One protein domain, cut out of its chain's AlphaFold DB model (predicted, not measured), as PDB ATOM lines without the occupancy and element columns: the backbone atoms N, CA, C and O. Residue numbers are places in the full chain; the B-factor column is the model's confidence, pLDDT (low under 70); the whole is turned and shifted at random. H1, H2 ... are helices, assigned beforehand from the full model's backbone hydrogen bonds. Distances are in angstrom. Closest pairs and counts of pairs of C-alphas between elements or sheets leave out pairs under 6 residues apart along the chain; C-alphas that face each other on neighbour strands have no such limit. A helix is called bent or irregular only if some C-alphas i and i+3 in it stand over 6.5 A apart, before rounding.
ATOM      1  N   PRO A  24     190.424 132.205 194.959       58.00
ATOM      2  CA  PRO A  24     189.409 133.179 195.337       58.00
ATOM      3  C   PRO A  24     188.083 132.484 195.668       58.00
ATOM      4  O   PRO A  24     187.416 131.959 194.786       58.00
ATOM      5  N   PHE A  25     187.653 132.571 196.926       64.06
ATOM      6  CA  PHE A  25     186.377 132.018 197.391       64.06
ATOM      7  C   PHE A  25     185.171 132.773 196.800       64.06
ATOM      8  O   PHE A  25     184.813 133.865 197.260       64.06
ATOM      9  N   GLN A  26     184.540 132.217 195.758       64.81
ATOM     10  CA  GLN A  26     183.361 132.821 195.122       64.81
ATOM     11  C   GLN A  26     182.073 132.533 195.880       64.81
ATOM     12  O   GLN A  26     181.185 133.391 195.955       64.81
ATOM     13  N   LEU A  27     181.957 131.322 196.416       66.00
ATOM     14  CA  LEU A  27     180.707 130.852 196.979       66.00
ATOM     15  C   LEU A  27     180.413 131.540 198.316       66.00
ATOM     16  O   LEU A  27     179.301 132.029 198.498       66.00
ATOM     17  N   TYR A  28     181.431 131.737 199.163       67.19
ATOM     18  CA  TYR A  28     181.349 132.589 200.355       67.19
ATOM     19  C   TYR A  28     180.799 133.985 200.030       67.19
ATOM     20  O   TYR A  28     179.788 134.407 200.579       67.19
ATOM     21  N   ARG A  29     181.380 134.659 199.031       67.81
ATOM     22  CA  ARG A  29     180.960 136.006 198.608       67.81
ATOM     23  C   ARG A  29     179.555 136.049 197.998       67.81
ATOM     24  O   ARG A  29     178.842 137.038 198.153       67.81
ATOM     25  N   SER A  30     179.149 134.991 197.301       71.88
ATOM     26  CA  SER A  30     177.803 134.880 196.726       71.88
ATOM     27  C   SER A  30     176.751 134.648 197.809       71.88
ATOM     28  O   SER A  30     175.678 135.250 197.755       71.88
ATOM     29  N   VAL A  31     177.074 133.829 198.814       75.44
ATOM     30  CA  VAL A  31     176.211 133.613 199.976       75.44
ATOM     31  C   VAL A  31     176.131 134.868 200.838       75.44
ATOM     32  O   VAL A  31     175.027 135.224 201.236       75.44
ATOM     33  N   ASP A  32     177.231 135.595 201.044       73.62
ATOM     34  CA  ASP A  32     177.229 136.880 201.755       73.62
ATOM     35  C   ASP A  32     176.306 137.897 201.073       73.62
ATOM     36  O   ASP A  32     175.453 138.508 201.719       73.62
ATOM     37  N   ASN A  33     176.421 138.041 199.747       75.00
ATOM     38  CA  ASN A  33     175.557 138.921 198.960       75.00
ATOM     39  C   ASN A  33     174.086 138.500 199.032       75.00
ATOM     40  O   ASN A  33     173.200 139.348 199.167       75.00
ATOM     41  N   TRP A  34     173.810 137.199 198.921       79.94
ATOM     42  CA  TRP A  34     172.454 136.676 199.034       79.94
ATOM     43  C   TRP A  34     171.889 136.893 200.440       79.94
ATOM     44  O   TRP A  34     170.762 137.364 200.563       79.94
ATOM     45  N   HIS A  35     172.669 136.622 201.489       78.44
ATOM     46  CA  HIS A  35     172.263 136.819 202.876       78.44
ATOM     47  C   HIS A  35     171.986 138.294 203.165       78.44
ATOM     48  O   HIS A  35     170.972 138.605 203.782       78.44
ATOM     49  N   ASN A  36     172.829 139.201 202.665       77.38
ATOM     50  CA  ASN A  36     172.623 140.641 202.790       77.38
ATOM     51  C   ASN A  36     171.320 141.087 202.105       77.38
ATOM     52  O   ASN A  36     170.474 141.721 202.735       77.38
ATOM     53  N   ASN A  37     171.102 140.669 200.854       78.38
ATOM     54  CA  ASN A  37     169.865 140.959 200.125       78.38
ATOM     55  C   ASN A  37     168.628 140.368 200.824       78.38
ATOM     56  O   ASN A  37     167.593 141.027 200.923       78.38
ATOM     57  N   PHE A  38     168.729 139.136 201.324       79.12
ATOM     58  CA  PHE A  38     167.652 138.467 202.048       79.12
ATOM     59  C   PHE A  38     167.341 139.173 203.371       79.12
ATOM     60  O   PHE A  38     166.174 139.379 203.698       79.12
ATOM     61  N   TYR A  39     168.370 139.612 204.098       76.81
ATOM     62  CA  TYR A  39     168.229 140.408 205.312       76.81
ATOM     63  C   TYR A  39     167.549 141.753 205.037       76.81
ATOM     64  O   TYR A  39     166.635 142.128 205.769       76.81
ATOM     65  N   ALA A  40     167.930 142.442 203.957       79.12
ATOM     66  CA  ALA A  40     167.318 143.710 203.563       79.12
ATOM     67  C   ALA A  40     165.818 143.573 203.237       79.12
ATOM     68  O   ALA A  40     165.046 144.495 203.489       79.12
ATOM     69  N   GLN A  41     165.397 142.426 202.698       85.31
ATOM     70  CA  GLN A  41     163.993 142.162 202.366       85.31
ATOM     71  C   GLN A  41     163.187 141.617 203.553       85.31
ATOM     72  O   GLN A  41     162.004 141.926 203.682       85.31
ATOM     73  N   GLN A  42     163.793 140.766 204.385       84.94
ATOM     74  CA  GLN A  42     163.117 139.989 205.429       84.94
ATOM     75  C   GLN A  42     164.014 139.839 206.679       84.94
ATOM     76  O   GLN A  42     164.503 138.743 206.965       84.94
ATOM     77  N   PRO A  43     164.224 140.903 207.477       82.81
ATOM     78  CA  PRO A  43     165.248 140.924 208.531       82.81
ATOM     79  C   PRO A  43     164.993 139.925 209.670       82.81
ATOM     80  O   PRO A  43     165.928 139.304 210.170       82.81
ATOM     81  N   ILE A  44     163.729 139.722 210.063       86.31
ATOM     82  CA  ILE A  44     163.363 138.782 211.140       86.31
ATOM     83  C   ILE A  44     163.599 137.336 210.695       86.31
ATOM     84  O   ILE A  44     164.194 136.543 211.425       86.31
ATOM     85  N   LEU A  45     163.172 136.993 209.478       83.38
ATOM     86  CA  LEU A  45     163.366 135.654 208.929       83.38
ATOM     87  C   LEU A  45     164.852 135.375 208.660       83.38
ATOM     88  O   LEU A  45     165.336 134.281 208.943       83.38
ATOM     89  N   ALA A  46     165.592 136.380 208.191       82.44
ATOM     90  CA  ALA A  46     167.037 136.304 208.031       82.44
ATOM     91  C   ALA A  46     167.758 136.070 209.362       82.44
ATOM     92  O   ALA A  46     168.677 135.259 209.395       82.44
ATOM     93  N   ALA A  47     167.327 136.699 210.459       80.31
ATOM     94  CA  ALA A  47     167.907 136.467 211.782       80.31
ATOM     95  C   ALA A  47     167.683 135.025 212.276       80.31
ATOM     96  O   ALA A  47     168.618 134.396 212.769       80.31
ATOM     97  N   VAL A  48     166.476 134.474 212.089       89.44
ATOM     98  CA  VAL A  48     166.150 133.088 212.478       89.44
ATOM     99  C   VAL A  48     166.927 132.069 211.643       89.44
ATOM    100  O   VAL A  48     167.397 131.060 212.168       89.44
ATOM    101  N   LEU A  49     167.082 132.326 210.342       85.94
ATOM    102  CA  LEU A  49     167.748 131.407 209.421       85.94
ATOM    103  C   LEU A  49     169.265 131.605 209.342       85.94
ATOM    104  O   LEU A  49     169.946 130.716 208.838       85.94
ATOM    105  N   SER A  50     169.808 132.715 209.858       80.62
ATOM    106  CA  SER A  50     171.238 133.048 209.775       80.62
ATOM    107  C   SER A  50     172.151 131.884 210.191       80.62
ATOM    108  O   SER A  50     173.036 131.539 209.407       80.62
ATOM    109  N   PRO A  51     171.919 131.175 211.318       82.38
ATOM    110  CA  PRO A  51     172.769 130.046 211.705       82.38
ATOM    111  C   PRO A  51     172.795 128.921 210.659       82.38
ATOM    112  O   PRO A  51     173.850 128.366 210.364       82.38
ATOM    113  N   PHE A  52     171.645 128.609 210.056       82.38
ATOM    114  CA  PHE A  52     171.529 127.570 209.030       82.38
ATOM    115  C   PHE A  52     172.148 128.006 207.700       82.38
ATOM    116  O   PHE A  52     172.758 127.189 207.011       82.38
ATOM    117  N   ILE A  53     172.036 129.295 207.370       81.25
ATOM    118  CA  ILE A  53     172.663 129.894 206.189       81.25
ATOM    119  C   ILE A  53     174.184 129.770 206.297       81.25
ATOM    120  O   ILE A  53     174.804 129.295 205.353       81.25
ATOM    121  N   TRP A  54     174.780 130.093 207.449       78.69
ATOM    122  CA  TRP A  54     176.228 129.969 207.652       78.69
ATOM    123  C   TRP A  54     176.721 128.520 207.632       78.69
ATOM    124  O   TRP A  54     177.798 128.251 207.103       78.69
ATOM    125  N   ILE A  55     175.934 127.570 208.146       80.44
ATOM    126  CA  ILE A  55     176.261 126.140 208.051       80.44
ATOM    127  C   ILE A  55     176.237 125.682 206.587       80.44
ATOM    128  O   ILE A  55     177.190 125.056 206.124       80.44
ATOM    129  N   GLY A  56     175.180 126.026 205.845       79.75
ATOM    130  CA  GLY A  56     175.068 125.713 204.420       79.75
ATOM    131  C   GLY A  56     176.184 126.359 203.595       79.75
ATOM    132  O   GLY A  56     176.794 125.690 202.762       79.75
ATOM    133  N   ALA A  57     176.509 127.621 203.888       78.88
ATOM    134  CA  ALA A  57     177.619 128.353 203.285       78.88
ATOM    135  C   ALA A  57     178.954 127.664 203.556       78.88
ATOM    136  O   ALA A  57     179.746 127.492 202.640       78.88
ATOM    137  N   GLY A  58     179.187 127.226 204.797       78.88
ATOM    138  CA  GLY A  58     180.395 126.507 205.179       78.88
ATOM    139  C   GLY A  58     180.549 125.203 204.404       78.88
ATOM    140  O   GLY A  58     181.604 124.958 203.827       78.88
ATOM    141  N   VAL A  59     179.491 124.388 204.325       77.56
ATOM    142  CA  VAL A  59     179.511 123.126 203.561       77.56
ATOM    143  C   VAL A  59     179.765 123.384 202.079       77.56
ATOM    144  O   VAL A  59     180.627 122.742 201.482       77.56
ATOM    145  N   ALA A  60     179.057 124.339 201.487       77.19
ATOM    146  CA  ALA A  60     179.227 124.662 200.080       77.19
ATOM    147  C   ALA A  60     180.609 125.284 199.798       77.19
ATOM    148  O   ALA A  60     181.209 124.987 198.769       77.19
ATOM    149  N   GLN A  61     181.167 126.049 200.743       75.56
ATOM    150  CA  GLN A  61     182.534 126.556 200.664       75.56
ATOM    151  C   GLN A  61     183.552 125.417 200.700       75.56
ATOM    152  O   GLN A  61     184.520 125.451 199.949       75.56
ATOM    153  N   TRP A  62     183.349 124.387 201.521       74.75
ATOM    154  CA  TRP A  62     184.214 123.206 201.503       74.75
ATOM    155  C   TRP A  62     184.163 122.479 200.159       74.75
ATOM    156  O   TRP A  62     185.209 122.069 199.665       74.75
ATOM    157  N   VAL A  63     182.986 122.366 199.540       77.06
ATOM    158  CA  VAL A  63     182.856 121.768 198.202       77.06
ATOM    159  C   VAL A  63     183.625 122.589 197.162       77.06
ATOM    160  O   VAL A  63     184.459 122.024 196.458       77.06
ATOM    161  N   ASP A  64     183.427 123.906 197.129       74.12
ATOM    162  CA  ASP A  64     184.119 124.860 196.240       74.12
ATOM    163  C   ASP A  64     185.653 124.813 196.423       74.12
ATOM    164  O   ASP A  64     186.428 124.705 195.477       74.12
ATOM    165  N   THR A  65     186.103 124.761 197.678       72.44
ATOM    166  CA  THR A  65     187.525 124.694 198.060       72.44
ATOM    167  C   THR A  65     188.182 123.371 197.636       72.44
ATOM    168  O   THR A  65     189.353 123.336 197.260       72.44
ATOM    169  N   LEU A  66     187.446 122.259 197.713       73.44
ATOM    170  CA  LEU A  66     187.963 120.926 197.392       73.44
ATOM    171  C   LEU A  66     187.873 120.579 195.904       73.44
ATOM    172  O   LEU A  66     188.594 119.689 195.456       73.44
ATOM    173  N   THR A  67     186.996 121.240 195.151       75.81
ATOM    174  CA  THR A  67     186.762 120.945 193.731       75.81
ATOM    175  C   THR A  67     187.300 122.060 192.850       75.81
ATOM    176  O   THR A  67     188.347 121.879 192.227       75.81
ATOM    177  N   ASP A  68     186.648 123.217 192.860       73.56
ATOM    178  CA  ASP A  68     186.962 124.334 191.978       73.56
ATOM    179  C   ASP A  68     188.334 124.940 192.303       73.56
ATOM    180  O   ASP A  68     189.207 124.936 191.437       73.56
ATOM    181  N   ASN A  69     188.615 125.352 193.546       71.19
ATOM    182  CA  ASN A  69     189.941 125.905 193.887       71.19
ATOM    183  C   ASN A  69     191.079 124.943 193.534       71.19
ATOM    184  O   ASN A  69     192.076 125.348 192.945       71.19
ATOM    185  N   MET A  70     190.908 123.656 193.841       74.00
ATOM    186  CA  MET A  70     191.909 122.647 193.519       74.00
ATOM    187  C   MET A  70     192.112 122.513 192.002       74.00
ATOM    188  O   MET A  70     193.256 122.420 191.555       74.00
ATOM    189  N   TYR A  71     191.031 122.512 191.217       75.56
ATOM    190  CA  TYR A  71     191.093 122.443 189.759       75.56
ATOM    191  C   TYR A  71     191.813 123.662 189.181       75.56
ATOM    192  O   TYR A  71     192.829 123.503 188.509       75.56
ATOM    193  N   TYR A  72     191.347 124.873 189.486       73.19
ATOM    194  CA  TYR A  72     191.919 126.093 188.920       73.19
ATOM    195  C   TYR A  72     193.352 126.336 189.403       73.19
ATOM    196  O   TYR A  72     194.199 126.735 188.606       73.19
ATOM    197  N   PHE A  73     193.678 125.994 190.653       75.25
ATOM    198  CA  PHE A  73     195.050 126.078 191.142       75.25
ATOM    199  C   PHE A  73     195.998 125.168 190.347       75.25
ATOM    200  O   PHE A  73     197.014 125.628 189.824       75.25
ATOM    201  N   TRP A  74     195.668 123.875 190.240       75.00
ATOM    202  CA  TRP A  74     196.551 122.881 189.621       75.00
ATOM    203  C   TRP A  74     196.541 122.895 188.098       75.00
ATOM    204  O   TRP A  74     197.519 122.446 187.503       75.00
ATOM    205  N   VAL A  75     195.461 123.344 187.462       75.81
ATOM    206  CA  VAL A  75     195.294 123.301 186.001       75.81
ATOM    207  C   VAL A  75     195.578 124.656 185.357       75.81
ATOM    208  O   VAL A  75     196.070 124.685 184.230       75.81
ATOM    209  N   GLU A  76     195.357 125.764 186.064       72.81
ATOM    210  CA  GLU A  76     195.525 127.109 185.507       72.81
ATOM    211  C   GLU A  76     196.619 127.896 186.242       72.81
ATOM    212  O   GLU A  76     197.661 128.180 185.649       72.81
ATOM    213  N   ASP A  77     196.441 128.198 187.529       74.25
ATOM    214  CA  ASP A  77     197.257 129.193 188.245       74.25
ATOM    215  C   ASP A  77     198.740 128.813 188.336       74.25
ATOM    216  O   ASP A  77     199.615 129.657 188.100       74.25
ATOM    217  N   ILE A  78     199.043 127.542 188.634       78.56
ATOM    218  CA  ILE A  78     200.428 127.058 188.758       78.56
ATOM    219  C   ILE A  78     201.185 127.139 187.424       78.56
ATOM    220  O   ILE A  78     202.398 127.358 187.420       78.56
ATOM    221  N   TRP A  79     200.484 126.992 186.296       77.75
ATOM    222  CA  TRP A  79     201.090 126.972 184.961       77.75
ATOM    223  C   TRP A  79     201.100 128.353 184.307       77.75
ATOM    224  O   TRP A  79     202.039 128.688 183.586       77.75
ATOM    225  N   ALA A  80     200.080 129.170 184.569       76.62
ATOM    226  CA  ALA A  80     199.956 130.525 184.042       76.62
ATOM    227  C   ALA A  80     200.810 131.548 184.813       76.62
ATOM    228  O   ALA A  80     201.038 132.656 184.317       76.62
ATOM    229  N   GLY A  81     201.270 131.205 186.025       74.00
ATOM    230  CA  GLY A  81     202.073 132.083 186.883       74.00
ATOM    231  C   GLY A  81     201.316 133.324 187.372       74.00
ATOM    232  O   GLY A  81     201.928 134.309 187.786       74.00
ATOM    233  N   LYS A  82     199.984 133.308 187.281       69.94
ATOM    234  CA  LYS A  82     199.072 134.380 187.687       69.94
ATOM    235  C   LYS A  82     197.872 133.728 188.361       69.94
ATOM    236  O   LYS A  82     197.374 132.738 187.848       69.94
ATOM    237  N   GLY A  83     197.412 134.295 189.475       63.69
ATOM    238  CA  GLY A  83     196.190 133.820 190.121       63.69
ATOM    239  C   GLY A  83     194.958 134.126 189.268       63.69
ATOM    240  O   GLY A  83     194.836 135.234 188.727       63.69
ATOM    241  N   THR A  84     194.039 133.170 189.165       63.44
ATOM    242  CA  THR A  84     192.775 133.354 188.454       63.44
ATOM    243  C   THR A  84     191.841 134.213 189.291       63.44
ATOM    244  O   THR A  84     191.334 133.805 190.328       63.44
ATOM    245  N   ASN A  85     191.593 135.443 188.840       57.19
ATOM    246  CA  ASN A  85     190.539 136.278 189.402       57.19
ATOM    247  C   ASN A  85     189.212 135.898 188.749       57.19
ATOM    248  O   ASN A  85     188.976 136.233 187.585       57.19
ATOM    249  N   TYR A  86     188.311 135.263 189.493       57.69
ATOM    250  CA  TYR A  86     186.979 135.036 188.958       57.69
ATOM    251  C   TYR A  86     186.205 136.347 188.776       57.69
ATOM    252  O   TYR A  86     186.193 137.237 189.636       57.69
ATOM    253  N   LYS A  87     185.501 136.450 187.647       54.75
ATOM    254  CA  LYS A  87     184.597 137.566 187.359       54.75
ATOM    255  C   LYS A  87     183.333 137.419 188.203       54.75
ATOM    256  O   LYS A  87     182.624 136.424 188.106       54.75
ATOM    257  N   TRP A  88     183.033 138.434 189.007       51.31
ATOM    258  CA  TRP A  88     181.774 138.517 189.742       51.31
ATOM    259  C   TRP A  88     180.612 138.651 188.759       51.31
ATOM    260  O   TRP A  88     180.507 139.656 188.054       51.31
ATOM    261  N   THR A  89     179.731 137.656 188.725       52.03
ATOM    262  CA  THR A  89     178.523 137.673 187.892       52.03
ATOM    263  C   THR A  89     177.425 138.560 188.469       52.03
ATOM    264  O   THR A  89     176.620 139.077 187.703       52.03
ATOM    265  N   ASN A  90     177.407 138.808 189.786       50.69
ATOM    266  CA  ASN A  90     176.327 139.558 190.424       50.69
ATOM    267  C   ASN A  90     176.836 140.731 191.284       50.69
ATOM    268  O   ASN A  90     177.184 140.573 192.453       50.69
ATOM    269  N   LYS A  91     176.889 141.925 190.678       51.69
ATOM    270  CA  LYS A  91     177.267 143.190 191.343       51.69
ATOM    271  C   LYS A  91     176.119 143.815 192.147       51.69
ATOM    272  O   LYS A  91     176.335 144.811 192.833       51.69
ATOM    273  N   GLU A  92     174.902 143.283 192.042       48.75
ATOM    274  CA  GLU A  92     173.700 143.925 192.587       48.75
ATOM    275  C   GLU A  92     173.605 143.791 194.111       48.75
ATOM    276  O   GLU A  92     173.237 144.759 194.769       48.75
ATOM    277  N   GLY A  93     174.049 142.671 194.697       50.00
ATOM    278  CA  GLY A  93     174.096 142.507 196.160       50.00
ATOM    279  C   GLY A  93     175.072 143.458 196.862       50.00
ATOM    280  O   GLY A  93     174.801 143.929 197.960       50.00
ATOM    281  N   ALA A  94     176.158 143.850 196.188       42.91
ATOM    282  CA  ALA A  94     177.102 144.834 196.717       42.91
ATOM    283  C   ALA A  94     176.524 146.263 196.759       42.91
ATOM    284  O   ALA A  94     176.983 147.080 197.555       42.91
ATOM    285  N   ARG A  95     175.506 146.578 195.938       44.34
ATOM    286  CA  ARG A  95     174.824 147.884 195.987       44.34
ATOM    287  C   ARG A  95     173.979 148.051 197.251       44.34
ATOM    288  O   ARG A  95     173.847 149.176 197.719       44.34
ATOM    289  N   ALA A  96     173.460 146.962 197.825       46.16
ATOM    290  CA  ALA A  96     172.708 147.005 199.081       46.16
ATOM    291  C   ALA A  96     173.605 147.293 200.306       46.16
ATOM    292  O   ALA A  96     173.127 147.808 201.312       46.16
ATOM    293  N   CYS A  97     174.922 147.061 200.199       44.31
ATOM    294  CA  CYS A  97     175.900 147.327 201.261       44.31
ATOM    295  C   CYS A  97     176.278 148.808 201.451       44.31
ATOM    296  O   CYS A  97     177.122 149.108 202.291       44.31
TER     297      CYS A  97
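What this domain is: This is residues 24 to 97 of the 113 residues of an uncharacterized protein of Planctomycetes bacterium (UniProt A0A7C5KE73). A long helical hairpin, H1 and H2 side by side, is drawn out by H3, which carries on past the far end of H2. From there the long link of residues 81 to 91 folds back to the short H4, which packs on H1 on the side away from H2. The printed part has 74 residues with four named helices, H1, H2, H3 and H4 in chain order, and no named strand; its class is all helix. It is loose, with a radius of gyration of the C-alphas of 14.8 A, and flat, spanning 47 by 25 by 12 A.

Where its parts are: H1, residues 26 to 41, begins at C-alpha 26 (183.361, 132.821, 195.122) and is 22.7 A long. H2, residues 43 to 66, is 32.2 A long, with a kink of 57 degrees near residue 50; it is irregular, C-alphas 48 and 51 being 7.3 A apart. H3, residues 68 to 80, is 16.4 A long and only just irregular: C-alphas 75 and 78 are 6.9 A apart. H4, residues 92 to 96, is 7.3 A long and ends at C-alpha 96 (172.708, 147.005, 199.081).

How they stand to each other: H1 and H2 form a helical hairpin and touch, the closest C-alphas being those of Tyr 39 and Ala 46, 5.1 A apart. They run opposite ways at a shallow tilt of 9 degrees. H2 and H3 meet only through their link. H1 touches H4 with residues 33 to 40 alone; the closest C-alphas, of Asn 33 and Gly 93, are 4.8 A apart. H3 is apart from H1 and H4, and H2 is apart from H4. Every O i to N i+4 pair is within hydrogen-bond range in H1, against 18 of 20 in H2, 7 of 9 in H3 and 0 of 1 in H4, where 2 of 2 O i to N i+3 pairs are.

The domain as a whole: The two C-alphas farthest apart, of Ile 44 and Trp 79, are 47.4 A apart. The printed part has no cut. The links H1 to H2 and H2 to H3 are tight; H3 to H4, 11 residues, is long. Mean pLDDT of the printed part is 71.5, and residues 24 to 29 and 82 to 97 are under 70.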